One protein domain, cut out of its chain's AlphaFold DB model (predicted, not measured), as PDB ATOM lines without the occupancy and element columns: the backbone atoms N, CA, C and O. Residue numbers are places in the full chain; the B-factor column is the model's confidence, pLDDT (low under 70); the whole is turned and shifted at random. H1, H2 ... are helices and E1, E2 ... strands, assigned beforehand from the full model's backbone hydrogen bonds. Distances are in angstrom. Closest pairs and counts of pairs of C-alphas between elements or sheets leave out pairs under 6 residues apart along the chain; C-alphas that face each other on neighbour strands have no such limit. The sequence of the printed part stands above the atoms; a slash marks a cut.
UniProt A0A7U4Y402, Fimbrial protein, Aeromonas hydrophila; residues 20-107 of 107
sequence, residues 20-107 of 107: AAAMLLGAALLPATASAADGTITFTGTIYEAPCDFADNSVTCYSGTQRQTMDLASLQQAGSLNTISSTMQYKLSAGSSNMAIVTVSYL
ATOM      1  N   ALA A  20     137.378 154.631 176.691       46.25
ATOM      2  CA  ALA A  20     136.829 153.274 176.659       46.25
ATOM      3  C   ALA A  20     136.939 152.643 175.260       46.25
ATOM      4  O   ALA A  20     137.305 151.477 175.143       46.25
ATOM      5  N   ALA A  21     136.719 153.424 174.194       47.53
ATOM      6  CA  ALA A  21     136.877 152.945 172.819       47.53
ATOM      7  C   ALA A  21     138.342 152.600 172.484       47.53
ATOM      8  O   ALA A  21     138.597 151.602 171.815       47.53
ATOM      9  N   ALA A  22     139.310 153.365 173.004       47.38
ATOM     10  CA  ALA A  22     140.733 153.073 172.823       47.38
ATOM     11  C   ALA A  22     141.177 151.782 173.541       47.38
ATOM     12  O   ALA A  22     142.000 151.043 173.007       47.38
ATOM     13  N   MET A  23     140.602 151.461 174.709       42.03
ATOM     14  CA  MET A  23     140.905 150.205 175.415       42.03
ATOM     15  C   MET A  23     140.273 148.972 174.750       42.03
ATOM     16  O   MET A  23     140.874 147.902 174.764       42.03
ATOM     17  N   LEU A  24     139.111 149.121 174.104       44.81
ATOM     18  CA  LEU A  24     138.499 148.059 173.293       44.81
ATOM     19  C   LEU A  24     139.256 147.812 171.974       44.81
ATOM     20  O   LEU A  24     139.349 146.666 171.544       44.81
ATOM     21  N   LEU A  25     139.855 148.847 171.367       45.34
ATOM     22  CA  LEU A  25     140.749 148.680 170.209       45.34
ATOM     23  C   LEU A  25     142.138 148.137 170.593       45.34
ATOM     24  O   LEU A  25     142.761 147.450 169.791       45.34
ATOM     25  N   GLY A  26     142.616 148.400 171.815       43.78
ATOM     26  CA  GLY A  26     143.872 147.842 172.333       43.78
ATOM     27  C   GLY A  26     143.806 146.340 172.626       43.78
ATOM     28  O   GLY A  26     144.830 145.662 172.587       43.78
ATOM     29  N   ALA A  27     142.607 145.793 172.855       44.88
ATOM     30  CA  ALA A  27     142.410 144.361 173.067       44.88
ATOM     31  C   ALA A  27     142.572 143.525 171.781       44.88
ATOM     32  O   ALA A  27     142.916 142.350 171.851       44.88
ATOM     33  N   ALA A  28     142.396 144.127 170.600       45.41
ATOM     34  CA  ALA A  28     142.667 143.461 169.323       45.41
ATOM     35  C   ALA A  28     144.176 143.291 169.036       45.41
ATOM     36  O   ALA A  28     144.551 142.573 168.116       45.41
ATOM     37  N   LEU A  29     145.034 143.945 169.831       46.19
ATOM     38  CA  LEU A  29     146.495 143.829 169.798       46.19
ATOM     39  C   LEU A  29     147.042 142.981 170.957       46.19
ATOM     40  O   LEU A  29     148.259 142.907 171.131       46.19
ATOM     41  N   LEU A  30     146.170 142.364 171.769       47.00
ATOM     42  CA  LEU A  30     146.620 141.460 172.822       47.00
ATOM     43  C   LEU A  30     147.375 140.292 172.165       47.00
ATOM     44  O   LEU A  30     146.837 139.657 171.254       47.00
ATOM     45  N   PRO A  31     148.623 140.025 172.587       50.50
ATOM     46  CA  PRO A  31     149.419 138.946 172.029       50.50
ATOM     47  C   PRO A  31     148.655 137.634 172.188       50.50
ATOM     48  O   PRO A  31     148.025 137.413 173.223       50.50
ATOM     49  N   ALA A  32     148.703 136.797 171.148       56.59
ATOM     50  CA  ALA A  32     148.086 135.478 171.113       56.59
ATOM     51  C   ALA A  32     148.263 134.771 172.466       56.59
ATOM     52  O   ALA A  32     149.384 134.443 172.862       56.59
ATOM     53  N   THR A  33     147.175 134.597 173.216       59.03
ATOM     54  CA  THR A  33     147.246 133.963 174.530       59.03
ATOM     55  C   THR A  33     147.416 132.471 174.304       59.03
ATOM     56  O   THR A  33     146.457 131.775 173.958       59.03
ATOM     57  N   ALA A  34     148.644 131.982 174.460       63.53
ATOM     58  CA  ALA A  34     148.877 130.570 174.696       63.53
ATOM     59  C   ALA A  34     148.430 130.261 176.132       63.53
ATOM     60  O   ALA A  34     148.926 130.872 177.079       63.53
ATOM     61  N   SER A  35     147.475 129.352 176.305       72.44
ATOM     62  CA  SER A  35     147.079 128.838 177.617       72.44
ATOM     63  C   SER A  35     147.431 127.360 177.724       72.44
ATOM     64  O   SER A  35     147.414 126.639 176.731       72.44
ATOM     65  N   ALA A  36     147.778 126.909 178.927       68.69
ATOM     66  CA  ALA A  36     148.033 125.505 179.213       68.69
ATOM     67  C   ALA A  36     147.150 125.066 180.386       68.69
ATOM     68  O   ALA A  36     147.237 125.644 181.469       68.69
ATOM     69  N   ALA A  37     146.291 124.073 180.165       71.56
ATOM     70  CA  ALA A  37     145.420 123.484 181.180       71.56
ATOM     71  C   ALA A  37     145.170 122.007 180.852       71.56
ATOM     72  O   ALA A  37     145.066 121.646 179.681       71.56
ATOM     73  N   ASP A  38     145.105 121.153 181.876       79.19
ATOM     74  CA  ASP A  38     144.774 119.725 181.745       79.19
ATOM     75  C   ASP A  38     145.610 118.972 180.688       79.19
ATOM     76  O   ASP A  38     145.104 118.163 179.912       79.19
ATOM     77  N   GLY A  39     146.911 119.275 180.611       62.78
ATOM     78  CA  GLY A  39     147.826 118.673 179.631       62.78
ATOM     79  C   GLY A  39     147.629 119.146 178.184       62.78
ATOM     80  O   GLY A  39     148.320 118.667 177.290       62.78
ATOM     81  N   THR A  40     146.728 120.099 177.948       65.94
ATOM     82  CA  THR A  40     146.468 120.711 176.642       65.94
ATOM     83  C   THR A  40     147.080 122.108 176.592       65.94
ATOM     84  O   THR A  40     146.904 122.895 177.521       65.94
ATOM     85  N   ILE A  41     147.782 122.428 175.501       67.69
ATOM     86  CA  ILE A  41     148.240 123.790 175.201       67.69
ATOM     87  C   ILE A  41     147.370 124.346 174.074       67.69
ATOM     88  O   ILE A  41     147.369 123.817 172.964       67.69
ATOM     89  N   THR A  42     146.638 125.417 174.360       72.00
ATOM     90  CA  THR A  42     145.756 126.098 173.414       72.00
ATOM     91  C   THR A  42     146.407 127.393 172.963       72.00
ATOM     92  O   THR A  42     146.601 128.312 173.757       72.00
ATOM     93  N   PHE A  43     146.704 127.495 171.671       69.88
ATOM     94  CA  PHE A  43     147.157 128.735 171.049       69.88
ATOM     95  C   PHE A  43     145.950 129.451 170.444       69.88
ATOM     96  O   PHE A  43     145.359 128.964 169.483       69.88
ATOM     97  N   THR A  44     145.573 130.601 171.008       71.44
ATOM     98  CA  THR A  44     144.504 131.444 170.450       71.44
ATOM     99  C   THR A  44     145.131 132.679 169.820       71.44
ATOM    100  O   THR A  44     145.696 133.509 170.527       71.44
ATOM    101  N   GLY A  45     145.059 132.800 168.497       65.31
ATOM    102  CA  GLY A  45     145.626 133.930 167.766       65.31
ATOM    103  C   GLY A  45     145.533 133.765 166.252       65.31
ATOM    104  O   GLY A  45     145.055 132.747 165.753       65.31
ATOM    105  N   THR A  46     145.996 134.777 165.521       62.75
ATOM    106  CA  THR A  46     146.117 134.729 164.059       62.75
ATOM    107  C   THR A  46     147.380 133.964 163.671       62.75
ATOM    108  O   THR A  46     148.453 134.232 164.216       62.75
ATOM    109  N   ILE A  47     147.271 133.035 162.721       65.12
ATOM    110  CA  ILE A  47     148.440 132.378 162.128       65.12
ATOM    111  C   ILE A  47     149.094 133.379 161.177       65.12
ATOM    112  O   ILE A  47     148.491 133.787 160.186       65.12
ATOM    113  N   TYR A  48     150.320 133.785 161.496       61.34
ATOM    114  CA  TYR A  48     151.161 134.550 160.585       61.34
ATOM    115  C   TYR A  48     152.119 133.584 159.902       61.34
ATOM    116  O   TYR A  48     153.050 133.076 160.525       61.34
ATOM    117  N   GLU A  49     151.867 133.313 158.624       67.81
ATOM    118  CA  GLU A  49     152.769 132.507 157.811       67.81
ATOM    119  C   GLU A  49     154.019 133.330 157.489       67.81
ATOM    120  O   GLU A  49     153.969 134.346 156.793       67.81
ATOM    121  N   ALA A  50     155.152 132.904 158.042       76.56
ATOM    122  CA  ALA A  50     156.456 133.393 157.628       76.56
ATOM    123  C   ALA A  50     156.843 132.701 156.310       76.56
ATOM    124  O   ALA A  50     156.640 131.491 156.192       76.56
ATOM    125  N   PRO A  51     157.430 133.411 155.327       82.75
ATOM    126  CA  PRO A  51     158.063 132.735 154.205       82.75
ATOM    127  C   PRO A  51     159.148 131.796 154.746       82.75
ATOM    128  O   PRO A  51     159.959 132.203 155.584       82.75
ATOM    129  N   CYS A  52     159.143 130.546 154.286       84.00
ATOM    130  CA  CYS A  52     160.126 129.543 154.668       84.00
ATOM    131  C   CYS A  52     160.685 128.838 153.428       84.00
ATOM    132  O   CYS A  52     159.928 128.437 152.545       84.00
ATOM    133  N   ASP A  53     162.001 128.645 153.405       88.38
ATOM    134  CA  ASP A  53     162.695 127.808 152.433       88.38
ATOM    135  C   ASP A  53     162.889 126.405 153.017       88.38
ATOM    136  O   ASP A  53     163.378 126.247 154.144       88.38
ATOM    137  N   PHE A  54     162.530 125.389 152.235       84.25
ATOM    138  CA  PHE A  54     162.705 123.982 152.586       84.25
ATOM    139  C   PHE A  54     163.906 123.415 151.832       84.25
ATOM    140  O   PHE A  54     163.925 123.403 150.602       84.25
ATOM    141  N   ALA A  55     164.898 122.935 152.573       86.94
ATOM    142  CA  ALA A  55     166.013 122.154 152.057       86.94
ATOM    143  C   ALA A  55     165.908 120.706 152.556       86.94
ATOM    144  O   ALA A  55     165.178 120.420 153.505       86.94
ATOM    145  N   ASP A  56     166.684 119.799 151.959       83.19
ATOM    146  CA  ASP A  56     166.624 118.358 152.256       83.19
ATOM    147  C   ASP A  56     166.791 118.024 153.750       83.19
ATOM    148  O   ASP A  56     166.238 117.044 154.245       83.19
ATOM    149  N   ASN A  57     167.548 118.842 154.486       86.81
ATOM    150  CA  ASN A  57     167.864 118.633 155.896       86.81
ATOM    151  C   ASN A  57     167.539 119.830 156.800       86.81
ATOM    152  O   ASN A  57     167.882 119.800 157.976       86.81
ATOM    153  N   SER A  58     166.920 120.897 156.297       86.38
ATOM    154  CA  SER A  58     166.652 122.079 157.120       86.38
ATOM    155  C   SER A  58     165.469 122.893 156.619       86.38
ATOM    156  O   SER A  58     165.122 122.872 155.441       86.38
ATOM    157  N   VAL A  59     164.857 123.634 157.536       85.19
ATOM    158  CA  VAL A  59     163.817 124.617 157.231       85.19
ATOM    159  C   VAL A  59     164.308 125.970 157.705       85.19
ATOM    160  O   VAL A  59     164.725 126.115 158.854       85.19
ATOM    161  N   THR A  60     164.281 126.965 156.828       87.38
ATOM    162  CA  THR A  60     164.669 128.333 157.172       87.38
ATOM    163  C   THR A  60     163.486 129.260 156.993       87.38
ATOM    164  O   THR A  60     163.036 129.446 155.873       87.38
ATOM    165  N   CYS A  61     163.005 129.858 158.079       85.94
ATOM    166  CA  CYS A  61     161.895 130.805 158.066       85.94
ATOM    167  C   CYS A  61     162.389 132.237 158.300       85.94
ATOM    168  O   CYS A  61     163.343 132.465 159.054       85.94
ATOM    169  N   TYR A  62     161.723 133.203 157.669       84.31
ATOM    170  CA  TYR A  62     162.100 134.615 157.710       84.31
ATOM    171  C   TYR A  62     160.974 135.477 158.283       84.31
ATOM    172  O   TYR A  62     159.817 135.353 157.898       84.31
ATOM    173  N   SER A  63     161.327 136.403 159.171       81.75
ATOM    174  CA  SER A  63     160.421 137.419 159.708       81.75
ATOM    175  C   SER A  63     161.098 138.784 159.610       81.75
ATOM    176  O   SER A  63     161.977 139.128 160.404       81.75
ATOM    177  N   GLY A  64     160.751 139.553 158.574       82.69
ATOM    178  CA  GLY A  64     161.448 140.799 158.250       82.69
ATOM    179  C   GLY A  64     162.931 140.553 157.950       82.69
ATOM    180  O   GLY A  64     163.265 139.889 156.975       82.69
ATOM    181  N   THR A  65     163.823 141.086 158.789       83.25
ATOM    182  CA  THR A  65     165.279 140.856 158.701       83.25
ATOM    183  C   THR A  65     165.764 139.683 159.555       83.25
ATOM    184  O   THR A  65     166.928 139.295 159.457       83.25
ATOM    185  N   GLN A  66     164.903 139.121 160.409       81.88
ATOM    186  CA  GLN A  66     165.242 137.966 161.230       81.88
ATOM    187  C   GLN A  66     165.112 136.683 160.416       81.88
ATOM    188  O   GLN A  66     164.160 136.497 159.658       81.88
ATOM    189  N   ARG A  67     166.068 135.777 160.615       86.75
ATOM    190  CA  ARG A  67     166.082 134.448 160.012       86.75
ATOM    191  C   ARG A  67     166.262 133.409 161.101       86.75
ATOM    192  O   ARG A  67     167.179 133.525 161.914       86.75
ATOM    193  N   GLN A  68     165.435 132.376 161.069       83.19
ATOM    194  CA  GLN A  68     165.562 131.222 161.941       83.19
ATOM    195  C   GLN A  68     165.700 129.969 161.084       83.19
ATOM    196  O   GLN A  68     164.828 129.661 160.279       83.19
ATOM    197  N   THR A  69     166.816 129.263 161.251       84.38
ATOM    198  CA  THR A  69     167.079 127.993 160.569       84.38
ATOM    199  C   THR A  69     166.957 126.862 161.579       84.38
ATOM    200  O   THR A  69     167.583 126.902 162.637       84.38
ATOM    201  N   MET A  70     166.158 125.858 161.238       80.75
ATOM    202  CA  MET A  70     166.031 124.607 161.967       80.75
ATOM    203  C   MET A  70     166.676 123.484 161.156       80.75
ATOM    204  O   MET A  70     166.322 123.273 159.999       80.75
ATOM    205  N   ASP A  71     167.575 122.735 161.787       84.44
ATOM    206  CA  ASP A  71     168.084 121.469 161.257       84.44
ATOM    207  C   ASP A  71     167.073 120.345 161.532       84.44
ATOM    208  O   ASP A  71     166.734 120.070 162.687       84.44
ATOM    209  N   LEU A  72     166.602 119.673 160.483       80.00
ATOM    210  CA  LEU A  72     165.671 118.550 160.581       80.00
ATOM    211  C   LEU A  72     166.306 117.338 161.275       80.00
ATOM    212  O   LEU A  72     165.580 116.543 161.865       80.00
ATOM    213  N   ALA A  73     167.635 117.196 161.258       81.69
ATOM    214  CA  ALA A  73     168.327 116.130 161.983       81.69
ATOM    215  C   ALA A  73     168.277 116.331 163.507       81.69
ATOM    216  O   ALA A  73     168.357 115.366 164.266       81.69
ATOM    217  N   SER A  74     168.097 117.575 163.963       77.31
ATOM    218  CA  SER A  74     167.909 117.884 165.383       77.31
ATOM    219  C   SER A  74     166.508 117.532 165.888       77.31
ATOM    220  O   SER A  74     166.277 117.514 167.097       77.31
ATOM    221  N   LEU A  75     165.563 117.247 164.988       77.50
ATOM    222  CA  LEU A  75     164.195 116.926 165.356       77.50
ATOM    223  C   LEU A  75     164.078 115.489 165.855       77.50
ATOM    224  O   LEU A  75     164.316 114.528 165.124       77.50
ATOM    225  N   GLN A  76     163.604 115.339 167.083       78.94
ATOM    226  CA  GLN A  76     163.264 114.047 167.656       78.94
ATOM    227  C   GLN A  76     161.757 113.829 167.565       78.94
ATOM    228  O   GLN A  76     160.964 114.735 167.829       78.94
ATOM    229  N   GLN A  77     161.357 112.618 167.174       77.88
ATOM    230  CA  GLN A  77     159.960 112.199 167.207       77.88
ATOM    231  C   GLN A  77     159.465 112.293 168.651       77.88
ATOM    232  O   GLN A  77     159.904 111.531 169.508       77.88
ATOM    233  N   ALA A  78     158.564 113.234 168.910       75.25
ATOM    234  CA  ALA A  78     158.030 113.450 170.245       75.25
ATOM    235  C   ALA A  78     156.688 112.732 170.438       75.25
ATOM    236  O   ALA A  78     156.311 112.438 171.570       75.25
ATOM    237  N   GLY A  79     156.001 112.391 169.341       72.50
ATOM    238  CA  GLY A  79     154.900 111.433 169.348       72.50
ATOM    239  C   GLY A  79     154.108 111.385 168.046       72.50
ATOM    240  O   GLY A  79     154.506 111.956 167.024       72.50
ATOM    241  N   SER A  80     152.999 110.647 168.100       75.69
ATOM    242  CA  SER A  80     152.106 110.379 166.975       75.69
ATOM    243  C   SER A  80     150.654 110.343 167.445       75.69
ATOM    244  O   SER A  80     150.354 109.658 168.425       75.69
ATOM    245  N   LEU A  81     149.753 111.000 166.722       74.69
ATOM    246  CA  LEU A  81     148.312 110.852 166.895       74.69
ATOM    247  C   LEU A  81     147.739 110.171 165.653       74.69
ATOM    248  O   LEU A  81     147.842 110.695 164.546       74.69
ATOM    249  N   ASN A  82     147.131 109.004 165.842       77.44
ATOM    250  CA  ASN A  82     146.470 108.265 164.771       77.44
ATOM    251  C   ASN A  82     144.956 108.427 164.898       77.44
ATOM    252  O   ASN A  82     144.394 108.209 165.972       77.44
ATOM    253  N   THR A  83     144.301 108.780 163.800       73.56
ATOM    254  CA  THR A  83     142.843 108.751 163.665       73.56
ATOM    255  C   THR A  83     142.449 107.761 162.567       73.56
ATOM    256  O   THR A  83     143.306 107.147 161.937       73.56
ATOM    257  N   ILE A  84     141.146 107.586 162.331       74.69
ATOM    258  CA  ILE A  84     140.628 106.654 161.314       74.69
ATOM    259  C   ILE A  84     141.114 107.019 159.898       74.69
ATOM    260  O   ILE A  84     141.266 106.133 159.062       74.69
ATOM    261  N   SER A  85     141.366 108.301 159.620       76.56
ATOM    262  CA  SER A  85     141.661 108.807 158.271       76.56
ATOM    263  C   SER A  85     142.947 109.629 158.165       76.56
ATOM    264  O   SER A  85     143.262 110.142 157.091       76.56
ATOM    265  N   SER A  86     143.694 109.785 159.257       60.53
ATOM    266  CA  SER A  86     144.922 110.577 159.254       60.53
ATOM    267  C   SER A  86     145.903 110.140 160.330       60.53
ATOM    268  O   SER A  86     145.524 109.699 161.418       60.53
ATOM    269  N   THR A  87     147.182 110.336 160.031       72.69
ATOM    270  CA  THR A  87     148.263 110.220 161.005       72.69
ATOM    271  C   THR A  87     148.929 111.577 161.138       72.69
ATOM    272  O   THR A  87     149.434 112.137 160.164       72.69
ATOM    273  N   MET A  88     148.937 112.104 162.357       70.75
ATOM    274  CA  MET A  88     149.697 113.288 162.722       70.75
ATOM    275  C   MET A  88     150.979 112.847 163.422       70.75
ATOM    276  O   MET A  88     150.937 112.181 164.453       70.75
ATOM    277  N   GLN A  89     152.120 113.241 162.874       76.00
ATOM    278  CA  GLN A  89     153.427 113.052 163.491       76.00
ATOM    279  C   GLN A  89     153.926 114.408 163.977       76.00
ATOM    280  O   GLN A  89     153.965 115.356 163.192       76.00
ATOM    281  N   TYR A  90     154.331 114.507 165.244       74.50
ATOM    282  CA  TYR A  90     154.959 115.720 165.758       74.50
ATOM    283  C   TYR A  90     156.400 115.441 166.181       74.50
ATOM    284  O   TYR A  90     156.705 114.483 166.904       74.50
ATOM    285  N   LYS A  91     157.306 116.290 165.697       78.19
ATOM    286  CA  LYS A  91     158.728 116.252 166.029       78.19
ATOM    287  C   LYS A  91     159.137 117.562 166.695       78.19
ATOM    288  O   LYS A  91     158.691 118.630 166.280       78.19
ATOM    289  N   LEU A  92     159.983 117.476 167.715       74.25
ATOM    290  CA  LEU A  92     160.476 118.621 168.487       74.25
ATOM    291  C   LEU A  92     161.982 118.771 168.306       74.25
ATOM    292  O   LEU A  92     162.694 117.774 168.197       74.25
ATOM    293  N   SER A  93     162.477 120.007 168.308       73.19
ATOM    294  CA  SER A  93     163.917 120.276 168.268       73.19
ATOM    295  C   SER A  93     164.583 119.783 169.553       73.19
ATOM    296  O   SER A  93     164.232 120.215 170.652       73.19
ATOM    297  N   ALA A  94     165.590 118.918 169.428       66.12
ATOM    298  CA  ALA A  94     166.395 118.467 170.554       66.12
ATOM    299  C   ALA A  94     167.030 119.681 171.255       66.12
ATOM    300  O   ALA A  94     167.748 120.463 170.637       66.12
ATOM    301  N   GLY A  95     166.725 119.860 172.543       61.88
ATOM    302  CA  GLY A  95     167.256 120.956 173.358       61.88
ATOM    303  C   GLY A  95     166.581 122.325 173.183       61.88
ATOM    304  O   GLY A  95     167.022 123.275 173.824       61.88
ATOM    305  N   SER A  96     165.517 122.453 172.377       55.81
ATOM    306  CA  SER A  96     164.764 123.709 172.217       55.81
ATOM    307  C   SER A  96     163.254 123.470 172.289       55.81
ATOM    308  O   SER A  96     162.653 122.914 171.375       55.81
ATOM    309  N   SER A  97     162.621 123.940 173.368       57.31
ATOM    310  CA  SER A  97     161.173 123.794 173.606       57.31
ATOM    311  C   SER A  97     160.298 124.724 172.758       57.31
ATOM    312  O   SER A  97     159.077 124.683 172.870       57.31
ATOM    313  N   ASN A  98     160.902 125.587 171.938       62.91
ATOM    314  CA  ASN A  98     160.193 126.670 171.253       62.91
ATOM    315  C   ASN A  98     159.804 126.332 169.808       62.91
ATOM    316  O   ASN A  98     159.236 127.181 169.128       62.91
ATOM    317  N   MET A  99     160.144 125.137 169.309       63.91
ATOM    318  CA  MET A  99     159.919 124.792 167.906       63.91
ATOM    319  C   MET A  99     159.469 123.342 167.725       63.91
ATOM    320  O   MET A  99     160.116 122.406 168.198       63.91
ATOM    321  N   ALA A 100     158.364 123.181 166.999       67.44
ATOM    322  CA  ALA A 100     157.751 121.905 166.666       67.44
ATOM    323  C   ALA A 100     157.439 121.855 165.168       67.44
ATOM    324  O   ALA A 100     156.977 122.845 164.603       67.44
ATOM    325  N   ILE A 101     157.649 120.698 164.542       72.19
ATOM    326  CA  ILE A 101     157.117 120.400 163.211       72.19
ATOM    327  C   ILE A 101     155.983 119.398 163.371       72.19
ATOM    328  O   ILE A 101     156.167 118.333 163.964       72.19
ATOM    329  N   VAL A 102     154.821 119.741 162.817       68.69
ATOM    330  CA  VAL A 102     153.645 118.872 162.760       68.69
ATOM    331  C   VAL A 102     153.422 118.475 161.308       68.69
ATOM    332  O   VAL A 102     153.151 119.320 160.459       68.69
ATOM    333  N   THR A 103     153.546 117.185 161.016       69.94
ATOM    334  CA  THR A 103     153.239 116.619 159.701       69.94
ATOM    335  C   THR A 103     151.908 115.891 159.786       69.94
ATOM    336  O   THR A 103     151.746 114.997 160.618       69.94
ATOM    337  N   VAL A 104     150.962 116.264 158.925       68.75
ATOM    338  CA  VAL A 104     149.654 115.610 158.815       68.75
ATOM    339  C   VAL A 104     149.606 114.857 157.492       68.75
ATOM    340  O   VAL A 104     149.681 115.470 156.431       68.75
ATOM    341  N   SER A 105     149.486 113.534 157.566       69.75
ATOM    342  CA  SER A 105     149.311 112.672 156.398       69.75
ATOM    343  C   SER A 105     147.861 112.203 156.316       69.75
ATOM    344  O   SER A 105     147.304 111.743 157.317       69.75
ATOM    345  N   TYR A 106     147.272 112.302 155.124       64.94
ATOM    346  CA  TYR A 106     145.930 111.810 154.805       64.94
ATOM    347  C   TYR A 106     146.026 110.516 153.987       64.94
ATOM    348  O   TYR A 106     146.992 110.339 153.240       64.94
ATOM    349  N   LEU A 107     145.044 109.627 154.159       55.34
ATOM    350  CA  LEU A 107     144.829 108.450 153.306       55.34
ATOM    351  C   LEU A 107     144.186 108.829 151.968       55.34
ATOM    352  O   LEU A 107     143.311 109.726 151.976       55.34
TER     353      LEU A 107
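This is residues 20 to 107 of the 107 residues of the protein "Fimbrial protein" of Aeromonas hydrophila (UniProt A0A7U4Y402). Three small separate sheets are strung loosely along the chain, and helix H1 sticks out at one end as an arm. The hairpin E1 and E2 follows it, apart from the two three-stranded sheets, which make an open corner at residues 72 to 74. The printed part has 88 residues, with one named helix and then eight named strands, and is mostly strand. The sheets, E1 - E2, E3 - E4 - E5 and E6 - E7 - E8, are antiparallel. The whole is loose: radius of gyration of the C-alphas 16.8 A, spans 50 by 37 by 28 A.

Start at H1, residues 20 to 29, which stands free; 4 of its 6 O i to N i+4 pairs are within hydrogen-bond range. Next find the hairpin of E1, residues 33 to 37, and E2, residues 40 to 44, with N 35 and O 42 2.9 A apart. E3, residues 52 to 55, E4, residues 58 to 63, and E5, residues 66 to 71, form a meander, each strand the antiparallel neighbour of the one before. Look there for N 53 and O 60, 2.8 A, and N 61 and O 68, 2.9 A. E6, residues 75 to 82, E7, residues 86 to 93, and E8, residues 100 to 106, form another, with N 81 and O 88 at 2.8 A and N 89 and O 103 at 2.9 A. E5 and E6 meet only through their link. The closest C-alphas of E5 and E7, Met 70 and Ser 93, are 7.9 A apart.

Find C-alpha 20 at (136.829, 153.274, 176.659); from there H1 runs 15.2 A. E1 and E2 each run 12.5 A, E3 9.8 A, E4 16.8 A and E5 16.7 A. E6 runs 19.7 A and bends by 53 degrees at residue 78; E7 runs 23.2 A. E8 runs 19.6 A to C-alpha 106 at (145.930, 111.810, 154.805).

The C-alphas farthest apart, Ala 20 and Asp 56, are 52.0 A apart. The printed part has no cut, and no link is long. Its mean pLDDT is 70.0; 39 residues are under 70, among them residues 20 to 34 and 102 to 107.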